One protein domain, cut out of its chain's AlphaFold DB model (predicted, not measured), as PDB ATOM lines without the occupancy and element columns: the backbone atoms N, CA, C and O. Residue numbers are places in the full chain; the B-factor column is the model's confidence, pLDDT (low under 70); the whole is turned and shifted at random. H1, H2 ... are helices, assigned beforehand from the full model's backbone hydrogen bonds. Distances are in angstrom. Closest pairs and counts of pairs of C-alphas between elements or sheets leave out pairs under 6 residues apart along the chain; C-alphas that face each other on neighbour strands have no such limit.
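Overview. This is residues 11 to 90 of the 419 residues of the protein "FtsX domain-containing protein" of Acidobacteria bacterium (UniProt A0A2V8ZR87). Two layers of helices lie crosswise: the long H4 packs beside H3 as a helical hairpin, and H2 crosses both of them from the other layer, with H1 beside the first part of H2 and crossing H4 near its last residues. The H1 and H2 layer is loosely paired, and residues 65 to 71 stick out. The printed part has 80 residues with four named helices, H1 to H4 in chain order, and no named strand; the class is all helix. It is compact, with a radius of gyration of the C-alphas of 12.8 A and spans of 36 by 30 by 18 A.

Along the chain. H4, residues 69 to 89, is 30.3 A long and ends with C-alpha 89 at (40.789, -7.088, 8.528). H3 is residues 53 to 62, H2 is residues 28 to 47 at 29.6 A, and H1 is residues 11 to 22, beginning with C-alpha 11 at (29.170, -10.650, 10.185).

Arrangement. H4 is the hub and touches the three other helices. With H3 it runs opposite ways at a shallow tilt of 8 degrees; the closest C-alphas, of Leu 61 and Val 72, are 6.6 A apart. H4 touches H2 with residues 75 to 79 alone, about perpendicular at 79 degrees, C-alphas 33 and 75 being closest at 6.2 A. Its residues 82 to 86 alone touch H1, at 82 degrees, about perpendicular, with C-alphas 16 and 82 closest at 6.6 A. H2 touches H3, about perpendicular at 74 degrees, C-alphas 40 and 60 closest at 6.8 A. H1 and H2 are close but not clearly touching, with C-alphas 17 and 31 closest at 7.2 A. H1 and H3 are apart. Every O i to N i+4 pair is within hydrogen-bond range in H1, H3 and H4, and 15 of 16 in H2.

Size, cuts and confidence. The C-alphas farthest apart, of Gly 24 and His 49, are 38.4 A apart. The printed part has no cut, and no link is long. The pLDDT is under 70 at residues 26, 65 to 66, 68 to 70 and 90.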
ATOM      1  N   ASP A  11      28.759 -12.050  10.308       87.94
ATOM      2  CA  ASP A  11      29.170 -10.650  10.185       87.94
ATOM      3  C   ASP A  11      30.393 -10.521   9.272       87.94
ATOM      4  O   ASP A  11      30.398  -9.718   8.337       87.94
ATOM      5  N   GLU A  12      31.389 -11.392   9.434       90.44
ATOM      6  CA  GLU A  12      32.583 -11.384   8.598       90.44
ATOM      7  C   GLU A  12      32.282 -11.766   7.146       90.44
ATOM      8  O   GLU A  12      32.860 -11.197   6.214       90.44
ATOM      9  N   LEU A  13      31.371 -12.719   6.927       90.38
ATOM     10  CA  LEU A  13      30.903 -13.091   5.589       90.38
ATOM     11  C   LEU A  13      30.162 -11.932   4.914       90.38
ATOM     12  O   LEU A  13      30.348 -11.686   3.714       90.38
ATOM     13  N   LEU A  14      29.345 -11.201   5.676       90.62
ATOM     14  CA  LEU A  14      28.619 -10.036   5.185       90.62
ATOM     15  C   LEU A  14      29.572  -8.891   4.827       90.62
ATOM     16  O   LEU A  14      29.432  -8.294   3.754       90.62
ATOM     17  N   ASP A  15      30.561  -8.618   5.673       89.38
ATOM     18  CA  ASP A  15      31.560  -7.576   5.442       89.38
ATOM     19  C   ASP A  15      32.483  -7.911   4.270       89.38
ATOM     20  O   ASP A  15      32.742  -7.055   3.418       89.38
ATOM     21  N   PHE A  16      32.880  -9.177   4.126       90.00
ATOM     22  CA  PHE A  16      33.599  -9.649   2.945       90.00
ATOM     23  C   PHE A  16      32.791  -9.437   1.657       90.00
ATOM     24  O   PHE A  16      33.323  -8.958   0.649       90.00
ATOM     25  N   LEU A  17      31.492  -9.758   1.678       89.81
ATOM     26  CA  LEU A  17      30.613  -9.578   0.523       89.81
ATOM     27  C   LEU A  17      30.440  -8.091   0.170       89.81
ATOM     28  O   LEU A  17      30.488  -7.729  -1.009       89.81
ATOM     29  N   ARG A  18      30.284  -7.219   1.174       88.62
ATOM     30  CA  ARG A  18      30.219  -5.759   0.990       88.62
ATOM     31  C   ARG A  18      31.519  -5.206   0.415       88.62
ATOM     32  O   ARG A  18      31.468  -4.454  -0.556       88.62
ATOM     33  N   PHE A  19      32.662  -5.633   0.947       87.81
ATOM     34  CA  PHE A  19      33.985  -5.271   0.442       87.81
ATOM     35  C   PHE A  19      34.176  -5.683  -1.026       87.81
ATOM     36  O   PHE A  19      34.680  -4.916  -1.840       87.81
ATOM     37  N   LYS A  20      33.731  -6.882  -1.417       87.56
ATOM     38  CA  LYS A  20      33.820  -7.318  -2.820       87.56
ATOM     39  C   LYS A  20      32.909  -6.515  -3.745       87.56
ATOM     40  O   LYS A  20      33.317  -6.187  -4.859       87.56
ATOM     41  N   ARG A  21      31.706  -6.164  -3.288       86.75
ATOM     42  CA  ARG A  21      30.763  -5.346  -4.063       86.75
ATOM     43  C   ARG A  21      31.216  -3.891  -4.200       86.75
ATOM     44  O   ARG A  21      31.009  -3.316  -5.263       86.75
ATOM     45  N   SER A  22      31.876  -3.309  -3.194       82.62
ATOM     46  CA  SER A  22      32.421  -1.943  -3.292       82.62
ATOM     47  C   SER A  22      33.552  -1.823  -4.320       82.62
ATOM     48  O   SER A  22      33.728  -0.767  -4.916       82.62
ATOM     49  N   LEU A  23      34.257  -2.923  -4.604       81.75
ATOM     50  CA  LEU A  23      35.236  -3.026  -5.693       81.75
ATOM     51  C   LEU A  23      34.599  -3.209  -7.088       81.75
ATOM     52  O   LEU A  23      35.315  -3.400  -8.068       81.75
ATOM     53  N   GLY A  24      33.265  -3.182  -7.197       74.38
ATOM     54  CA  GLY A  24      32.538  -3.308  -8.464       74.38
ATOM     55  C   GLY A  24      32.281  -4.747  -8.929       74.38
ATOM     56  O   GLY A  24      31.798  -4.947 -10.043       74.38
ATOM     57  N   TYR A  25      32.567  -5.766  -8.109       73.88
ATOM     58  CA  TYR A  25      32.252  -7.153  -8.462       73.88
ATOM     59  C   TYR A  25      30.789  -7.493  -8.143       73.88
ATOM     60  O   TYR A  25      30.353  -7.383  -6.999       73.88
ATOM     61  N   GLY A  26      30.047  -8.013  -9.130       68.00
ATOM     62  CA  GLY A  26      28.659  -8.462  -8.933       68.00
ATOM     63  C   GLY A  26      28.510  -9.657  -7.977       68.00
ATOM     64  O   GLY A  26      27.471  -9.802  -7.348       68.00
ATOM     65  N   TYR A  27      29.546 -10.500  -7.851       75.69
ATOM     66  CA  TYR A  27      29.737 -11.572  -6.847       75.69
ATOM     67  C   TYR A  27      28.556 -12.543  -6.571       75.69
ATOM     68  O   TYR A  27      28.614 -13.316  -5.620       75.69
ATOM     69  N   MET A  28      27.526 -12.587  -7.427       74.06
ATOM     70  CA  MET A  28      26.288 -13.367  -7.225       74.06
ATOM     71  C   MET A  28      26.519 -14.878  -7.037       74.06
ATOM     72  O   MET A  28      25.893 -15.508  -6.190       74.06
ATOM     73  N   ARG A  29      27.427 -15.483  -7.817       74.19
ATOM     74  CA  ARG A  29      27.727 -16.926  -7.718       74.19
ATOM     75  C   ARG A  29      28.514 -17.259  -6.450       74.19
ATOM     76  O   ARG A  29      28.234 -18.259  -5.804       74.19
ATOM     77  N   ALA A  30      29.462 -16.403  -6.084       82.12
ATOM     78  CA  ALA A  30      30.255 -16.574  -4.874       82.12
ATOM     79  C   ALA A  30      29.422 -16.326  -3.606       82.12
ATOM     80  O   ALA A  30      29.631 -17.001  -2.608       82.12
ATOM     81  N   GLU A  31      28.425 -15.440  -3.648       88.44
ATOM     82  CA  GLU A  31      27.451 -15.288  -2.563       88.44
ATOM     83  C   GLU A  31      26.690 -16.590  -2.283       88.44
ATOM     84  O   GLU A  31      26.515 -16.956  -1.124       88.44
ATOM     85  N   PHE A  32      26.283 -17.324  -3.324       87.50
ATOM     86  CA  PHE A  32      25.647 -18.630  -3.152       87.50
ATOM     87  C   PHE A  32      26.579 -19.631  -2.451       87.50
ATOM     88  O   PHE A  32      26.174 -20.265  -1.478       87.50
ATOM     89  N   THR A  33      27.839 -19.709  -2.888       89.56
ATOM     90  CA  THR A  33      28.892 -20.516  -2.247       89.56
ATOM     91  C   THR A  33      29.057 -20.151  -0.766       89.56
ATOM     92  O   THR A  33      29.064 -21.041   0.082       89.56
ATOM     93  N   LEU A  34      29.120 -18.857  -0.427       92.44
ATOM     94  CA  LEU A  34      29.245 -18.397   0.962       92.44
ATOM     95  C   LEU A  34      28.011 -18.744   1.805       92.44
ATOM     96  O   LEU A  34      28.162 -19.105   2.965       92.44
ATOM     97  N   ARG A  35      26.797 -18.688   1.240       92.38
ATOM     98  CA  ARG A  35      25.565 -19.075   1.956       92.38
ATOM     99  C   ARG A  35      25.498 -20.579   2.215       92.38
ATOM    100  O   ARG A  35      25.045 -20.998   3.276       92.38
ATOM    101  N   GLU A  36      25.922 -21.399   1.251       91.31
ATOM    102  CA  GLU A  36      26.027 -22.849   1.455       91.31
ATOM    103  C   GLU A  36      27.062 -23.186   2.538       91.31
ATOM    104  O   GLU A  36      26.839 -24.105   3.326       91.31
ATOM    105  N   PHE A  37      28.174 -22.448   2.583       93.62
ATOM    106  CA  PHE A  37      29.185 -22.602   3.625       93.62
ATOM    107  C   PHE A  37      28.664 -22.163   5.000       93.62
ATOM    108  O   PHE A  37      28.784 -22.918   5.957       93.62
ATOM    109  N   ASP A  38      28.010 -21.003   5.092       94.12
ATOM    110  CA  ASP A  38      27.391 -20.491   6.323       94.12
ATOM    111  C   ASP A  38      26.382 -21.486   6.919       94.12
ATOM    112  O   ASP A  38      26.435 -21.810   8.105       94.12
ATOM    113  N   ARG A  39      25.523 -22.068   6.072       92.81
ATOM    114  CA  ARG A  39      24.576 -23.108   6.495       92.81
ATOM    115  C   ARG A  39      25.282 -24.349   7.030       92.81
ATOM    116  O   ARG A  39      24.862 -24.899   8.044       92.81
ATOM    117  N   PHE A  40      26.349 -24.784   6.364       93.56
ATOM    118  CA  PHE A  40      27.144 -25.910   6.842       93.56
ATOM    119  C   PHE A  40      27.807 -25.607   8.189       93.56
ATOM    120  O   PHE A  40      27.826 -26.471   9.058       93.56
ATOM    121  N   LEU A  41      28.314 -24.386   8.387       93.12
ATOM    122  CA  LEU A  41      28.939 -23.989   9.647       93.12
ATOM    123  C   LEU A  41      27.973 -24.077  10.831       93.12
ATOM    124  O   LEU A  41      28.389 -24.526  11.895       93.12
ATOM    125  N   ILE A  42      26.699 -23.720  10.647       92.38
ATOM    126  CA  ILE A  42      25.671 -23.854  11.693       92.38
ATOM    127  C   ILE A  42      25.593 -25.307  12.188       92.38
ATOM    128  O   ILE A  42      25.663 -25.562  13.391       92.38
ATOM    129  N   GLU A  43      25.513 -26.271  11.269       91.06
ATOM    130  CA  GLU A  43      25.471 -27.695  11.623       91.06
ATOM    131  C   GLU A  43      26.810 -28.210  12.163       91.06
ATOM    132  O   GLU A  43      26.843 -29.032  13.082       91.06
ATOM    133  N   TYR A  44      27.924 -27.737  11.602       92.25
ATOM    134  CA  TYR A  44      29.264 -28.170  11.978       92.25
ATOM    135  C   TYR A  44      29.612 -27.756  13.410       92.25
ATOM    136  O   TYR A  44      30.149 -28.568  14.164       92.25
ATOM    137  N   VAL A  45      29.278 -26.526  13.806       91.12
ATOM    138  CA  VAL A  45      29.520 -26.017  15.164       91.12
ATOM    139  C   VAL A  45      28.615 -26.698  16.184       91.12
ATOM    140  O   VAL A  45      29.082 -27.045  17.264       91.12
ATOM    141  N   ALA A  46      27.361 -26.989  15.826       89.56
ATOM    142  CA  ALA A  46      26.457 -27.736  16.702       89.56
ATOM    143  C   ALA A  46      26.988 -29.144  17.048       89.56
ATOM    144  O   ALA A  46      26.699 -29.667  18.122       89.56
ATOM    145  N   ARG A  47      27.783 -29.759  16.160       89.44
ATOM    146  CA  ARG A  47      28.376 -31.094  16.364       89.44
ATOM    147  C   ARG A  47      29.792 -31.060  16.950       89.44
ATOM    148  O   ARG A  47      30.244 -32.075  17.470       89.44
ATOM    149  N   ASN A  48      30.488 -29.922  16.898       90.00
ATOM    150  CA  ASN A  48      31.889 -29.797  17.311       90.00
ATOM    151  C   ASN A  48      32.069 -28.683  18.354       90.00
ATOM    152  O   ASN A  48      32.199 -27.509  18.014       90.00
ATOM    153  N   HIS A  49      32.160 -29.068  19.631       79.38
ATOM    154  CA  HIS A  49      32.289 -28.137  20.765       79.38
ATOM    155  C   HIS A  49      33.580 -27.295  20.727       79.38
ATOM    156  O   HIS A  49      33.596 -26.159  21.194       79.38
ATOM    157  N   ARG A  50      34.666 -27.835  20.160       84.56
ATOM    158  CA  ARG A  50      35.894 -27.096  19.834       84.56
ATOM    159  C   ARG A  50      36.091 -27.152  18.328       84.56
ATOM    160  O   ARG A  50      36.539 -28.167  17.804       84.56
ATOM    161  N   TRP A  51      35.738 -26.074  17.641       88.50
ATOM    162  CA  TRP A  51      35.854 -25.975  16.191       88.50
ATOM    163  C   TRP A  51      36.853 -24.887  15.806       88.50
ATOM    164  O   TRP A  51      37.094 -23.938  16.551       88.50
ATOM    165  N   ARG A  52      37.437 -25.032  14.617       87.75
ATOM    166  CA  ARG A  52      38.251 -23.999  13.981       87.75
ATOM    167  C   ARG A  52      37.754 -23.767  12.562       87.75
ATOM    168  O   ARG A  52      37.349 -24.713  11.881       87.75
ATOM    169  N   LEU A  53      37.791 -22.515  12.120       89.00
ATOM    170  CA  LEU A  53      37.242 -22.112  10.826       89.00
ATOM    171  C   LEU A  53      37.975 -22.771   9.645       89.00
ATOM    172  O   LEU A  53      37.341 -23.175   8.674       89.00
ATOM    173  N   ASP A  54      39.295 -22.926   9.743       88.31
ATOM    174  CA  ASP A  54      40.135 -23.598   8.747       88.31
ATOM    175  C   ASP A  54      39.760 -25.075   8.577       88.31
ATOM    176  O   ASP A  54      39.569 -25.547   7.456       88.31
ATOM    177  N   GLN A  55      39.563 -25.790   9.685       89.25
ATOM    178  CA  GLN A  55      39.112 -27.184   9.659       89.25
ATOM    179  C   GLN A  55      37.693 -27.311   9.100       89.25
ATOM    180  O   GLN A  55      37.428 -28.197   8.289       89.25
ATOM    181  N   ALA A  56      36.796 -26.394   9.469       90.69
ATOM    182  CA  ALA A  56      35.428 -26.382   8.967       90.69
ATOM    183  C   ALA A  56      35.362 -26.121   7.450       90.69
ATOM    184  O   ALA A  56      34.549 -26.728   6.753       90.69
ATOM    185  N   ALA A  57      36.250 -25.276   6.914       90.94
ATOM    186  CA  ALA A  57      36.374 -25.040   5.476       90.94
ATOM    187  C   ALA A  57      36.790 -26.306   4.709       90.94
ATOM    188  O   ALA A  57      36.183 -26.633   3.688       90.94
ATOM    189  N   ILE A  58      37.778 -27.052   5.214       89.19
ATOM    190  CA  ILE A  58      38.196 -28.328   4.612       89.19
ATOM    191  C   ILE A  58      37.099 -29.391   4.739       89.19
ATOM    192  O   ILE A  58      36.823 -30.108   3.773       89.19
ATOM    193  N   ALA A  59      36.434 -29.463   5.894       89.75
ATOM    194  CA  ALA A  59      35.328 -30.385   6.120       89.75
ATOM    195  C   ALA A  59      34.162 -30.119   5.158       89.75
ATOM    196  O   ALA A  59      33.610 -31.063   4.601       89.75
ATOM    197  N   TRP A  60      33.832 -28.853   4.891       91.81
ATOM    198  CA  TRP A  60      32.781 -28.489   3.941       91.81
ATOM    199  C   TRP A  60      33.128 -28.842   2.493       91.81
ATOM    200  O   TRP A  60      32.293 -29.374   1.763       91.81
ATOM    201  N   LEU A  61      34.369 -28.581   2.070       87.75
ATOM    202  CA  LEU A  61      34.832 -28.990   0.741       87.75
ATOM    203  C   LEU A  61      34.781 -30.518   0.576       87.75
ATOM    204  O   LEU A  61      34.473 -31.008  -0.508       87.75
ATOM    205  N   SER A  62      35.015 -31.254   1.664       84.62
ATOM    206  CA  SER A  62      34.983 -32.721   1.695       84.62
ATOM    207  C   SER A  62      33.574 -33.302   1.887       84.62
ATOM    208  O   SER A  62      33.347 -34.469   1.581       84.62
ATOM    209  N   SER A  63      32.599 -32.511   2.350       83.81
ATOM    210  CA  SER A  63      31.240 -32.987   2.652       83.81
ATOM    211  C   SER A  63      30.365 -33.197   1.413       83.81
ATOM    212  O   SER A  63      29.207 -33.587   1.543       83.81
ATOM    213  N   LYS A  64      30.876 -32.899   0.212       75.69
ATOM    214  CA  LYS A  64      30.155 -33.020  -1.066       75.69
ATOM    215  C   LYS A  64      30.836 -34.049  -1.986       75.69
ATOM    216  O   LYS A  64      31.399 -33.657  -3.012       75.69
ATOM    217  N   PRO A  65      30.805 -35.353  -1.647       64.88
ATOM    218  CA  PRO A  65      31.401 -36.386  -2.489       64.88
ATOM    219  C   PRO A  65      30.717 -36.417  -3.868       64.88
ATOM    220  O   PRO A  65      29.497 -36.303  -3.970       64.88
ATOM    221  N   GLY A  66      31.507 -36.522  -4.941       64.56
ATOM    222  CA  GLY A  66      31.005 -36.594  -6.322       64.56
ATOM    223  C   GLY A  66      30.730 -35.252  -7.017       64.56
ATOM    224  O   GLY A  66      30.276 -35.244  -8.164       64.56
ATOM    225  N   ARG A  67      31.008 -34.095  -6.389       71.31
ATOM    226  CA  ARG A  67      31.005 -32.812  -7.121       71.31
ATOM    227  C   ARG A  67      32.162 -32.761  -8.123       71.31
ATOM    228  O   ARG A  67      33.265 -33.216  -7.843       71.31
ATOM    229  N   LYS A  68      31.919 -32.124  -9.275       65.00
ATOM    230  CA  LYS A  68      32.952 -31.899 -10.299       65.00
ATOM    231  C   LYS A  68      34.141 -31.155  -9.702       65.00
ATOM    232  O   LYS A  68      33.945 -30.134  -9.040       65.00
ATOM    233  N   ALA A  69      35.348 -31.599 -10.028       69.94
ATOM    234  CA  ALA A  69      36.577 -31.062  -9.458       69.94
ATOM    235  C   ALA A  69      36.728 -29.541  -9.683       69.94
ATOM    236  O   ALA A  69      37.027 -28.794  -8.753       69.94
ATOM    237  N   VAL A  70      36.331 -29.048 -10.865       66.62
ATOM    238  CA  VAL A  70      36.255 -27.606 -11.171       66.62
ATOM    239  C   VAL A  70      35.309 -26.831 -10.245       66.62
ATOM    240  O   VAL A  70      35.601 -25.707  -9.859       66.62
ATOM    241  N   SER A  71      34.180 -27.424  -9.847       77.62
ATOM    242  CA  SER A  71      33.218 -26.767  -8.950       77.62
ATOM    243  C   SER A  71      33.741 -26.704  -7.517       77.62
ATOM    244  O   SER A  71      33.558 -25.690  -6.854       77.62
ATOM    245  N   VAL A  72      34.431 -27.753  -7.061       81.50
ATOM    246  CA  VAL A  72      35.099 -27.759  -5.749       81.50
ATOM    247  C   VAL A  72      36.257 -26.754  -5.735       81.50
ATOM    248  O   VAL A  72      36.435 -26.035  -4.756       81.50
ATOM    249  N   SER A  73      36.999 -26.639  -6.842       81.06
ATOM    250  CA  SER A  73      38.052 -25.632  -7.014       81.06
ATOM    251  C   SER A  73      37.502 -24.201  -7.001       81.06
ATOM    252  O   SER A  73      38.078 -23.339  -6.337       81.06
ATOM    253  N   ASP A  74      36.378 -23.944  -7.680       81.75
ATOM    254  CA  ASP A  74      35.679 -22.650  -7.637       81.75
ATOM    255  C   ASP A  74      35.264 -22.294  -6.194       81.75
ATOM    256  O   ASP A  74      35.533 -21.185  -5.725       81.75
ATOM    257  N   ASP A  75      34.659 -23.240  -5.466       87.69
ATOM    258  CA  ASP A  75      34.238 -23.047  -4.072       87.69
ATOM    259  C   ASP A  75      35.444 -22.777  -3.150       87.69
ATOM    260  O   ASP A  75      35.434 -21.837  -2.347       87.69
ATOM    261  N   ALA A  76      36.530 -23.539  -3.313       87.38
ATOM    262  CA  ALA A  76      37.776 -23.341  -2.577       87.38
ATOM    263  C   ALA A  76      38.427 -21.984  -2.888       87.38
ATOM    264  O   ALA A  76      38.971 -21.336  -1.992       87.38
ATOM    265  N   ALA A  77      38.352 -21.507  -4.133       87.56
ATOM    266  CA  ALA A  77      38.866 -20.195  -4.518       87.56
ATOM    267  C   ALA A  77      38.099 -19.049  -3.837       87.56
ATOM    268  O   ALA A  77      38.713 -18.057  -3.432       87.56
ATOM    269  N   VAL A  78      36.780 -19.183  -3.672       90.00
ATOM    270  CA  VAL A  78      35.960 -18.212  -2.930       90.00
ATOM    271  C   VAL A  78      36.349 -18.199  -1.450       90.00
ATOM    272  O   VAL A  78      36.596 -17.120  -0.905       90.00
ATOM    273  N   LEU A  79      36.492 -19.371  -0.819       91.06
ATOM    274  CA  LEU A  79      36.925 -19.462   0.578       91.06
ATOM    275  C   LEU A  79      38.346 -18.919   0.776       91.06
ATOM    276  O   LEU A  79      38.565 -18.127   1.686       91.06
ATOM    277  N   ARG A  80      39.298 -19.214  -0.118       90.50
ATOM    278  CA  ARG A  80      40.651 -18.617  -0.097       90.50
ATOM    279  C   ARG A  80      40.616 -17.095  -0.030       90.50
ATOM    280  O   ARG A  80      41.365 -16.484   0.729       90.50
ATOM    281  N   GLN A  81      39.758 -16.468  -0.829       90.81
ATOM    282  CA  GLN A  81      39.621 -15.012  -0.824       90.81
ATOM    283  C   GLN A  81      39.037 -14.494   0.493       90.81
ATOM    284  O   GLN A  81      39.481 -13.448   0.966       90.81
ATOM    285  N   PHE A  82      38.098 -15.229   1.089       90.56
ATOM    286  CA  PHE A  82      37.536 -14.913   2.398       90.56
ATOM    287  C   PHE A  82      38.585 -15.018   3.521       90.56
ATOM    288  O   PHE A  82      38.781 -14.055   4.256       90.56
ATOM    289  N   PHE A  83      39.359 -16.107   3.596       89.62
ATOM    290  CA  PHE A  83      40.441 -16.254   4.587       89.62
ATOM    291  C   PHE A  83      41.524 -15.174   4.445       89.62
ATOM    292  O   PHE A  83      42.008 -14.634   5.441       89.62
ATOM    293  N   ARG A  84      41.883 -14.798   3.209       87.81
ATOM    294  CA  ARG A  84      42.807 -13.675   2.961       87.81
ATOM    295  C   ARG A  84      42.241 -12.335   3.417       87.81
ATOM    296  O   ARG A  84      43.008 -11.485   3.858       87.81
ATOM    297  N   TYR A  85      40.933 -12.131   3.273       88.44
ATOM    298  CA  TYR A  85      40.260 -10.937   3.771       88.44
ATOM    299  C   TYR A  85      40.304 -10.891   5.301       88.44
ATOM    300  O   TYR A  85      40.801  -9.909   5.844       88.44
ATOM    301  N   LEU A  86      39.926 -11.982   5.975       87.56
ATOM    302  CA  LEU A  86      39.958 -12.093   7.438       87.56
ATOM    303  C   LEU A  86      41.336 -11.790   8.037       87.56
ATOM    304  O   LEU A  86      41.432 -11.058   9.013       87.56
ATOM    305  N   ARG A  87      42.415 -12.302   7.429       84.06
ATOM    306  CA  ARG A  87      43.794 -12.031   7.882       84.06
ATOM    307  C   ARG A  87      44.218 -10.569   7.746       84.06
ATOM    308  O   ARG A  87      45.179 -10.160   8.386       84.06
ATOM    309  N   ARG A  88      43.576  -9.812   6.853       80.19
ATOM    310  CA  ARG A  88      43.871  -8.392   6.628       80.19
ATOM    311  C   ARG A  88      42.992  -7.479   7.477       80.19
ATOM    312  O   ARG A  88      43.442  -6.392   7.816       80.19
ATOM    313  N   SER A  89      41.757  -7.886   7.767       74.44
ATOM    314  CA  SER A  89      40.789  -7.088   8.528       74.44
ATOM    315  C   SER A  89      40.870  -7.331  10.035       74.44
ATOM    316  O   SER A  89      40.770  -6.383  10.808       74.44
ATOM    317  N   SER A  90      41.087  -8.576  10.464       60.03
ATOM    318  CA  SER A  90      41.341  -8.909  11.862       60.03
ATOM    319  C   SER A  90      42.830  -8.736  12.123       60.03
ATOM    320  O   SER A  90      43.649  -9.465  11.570       60.03
TER     321      SER A  90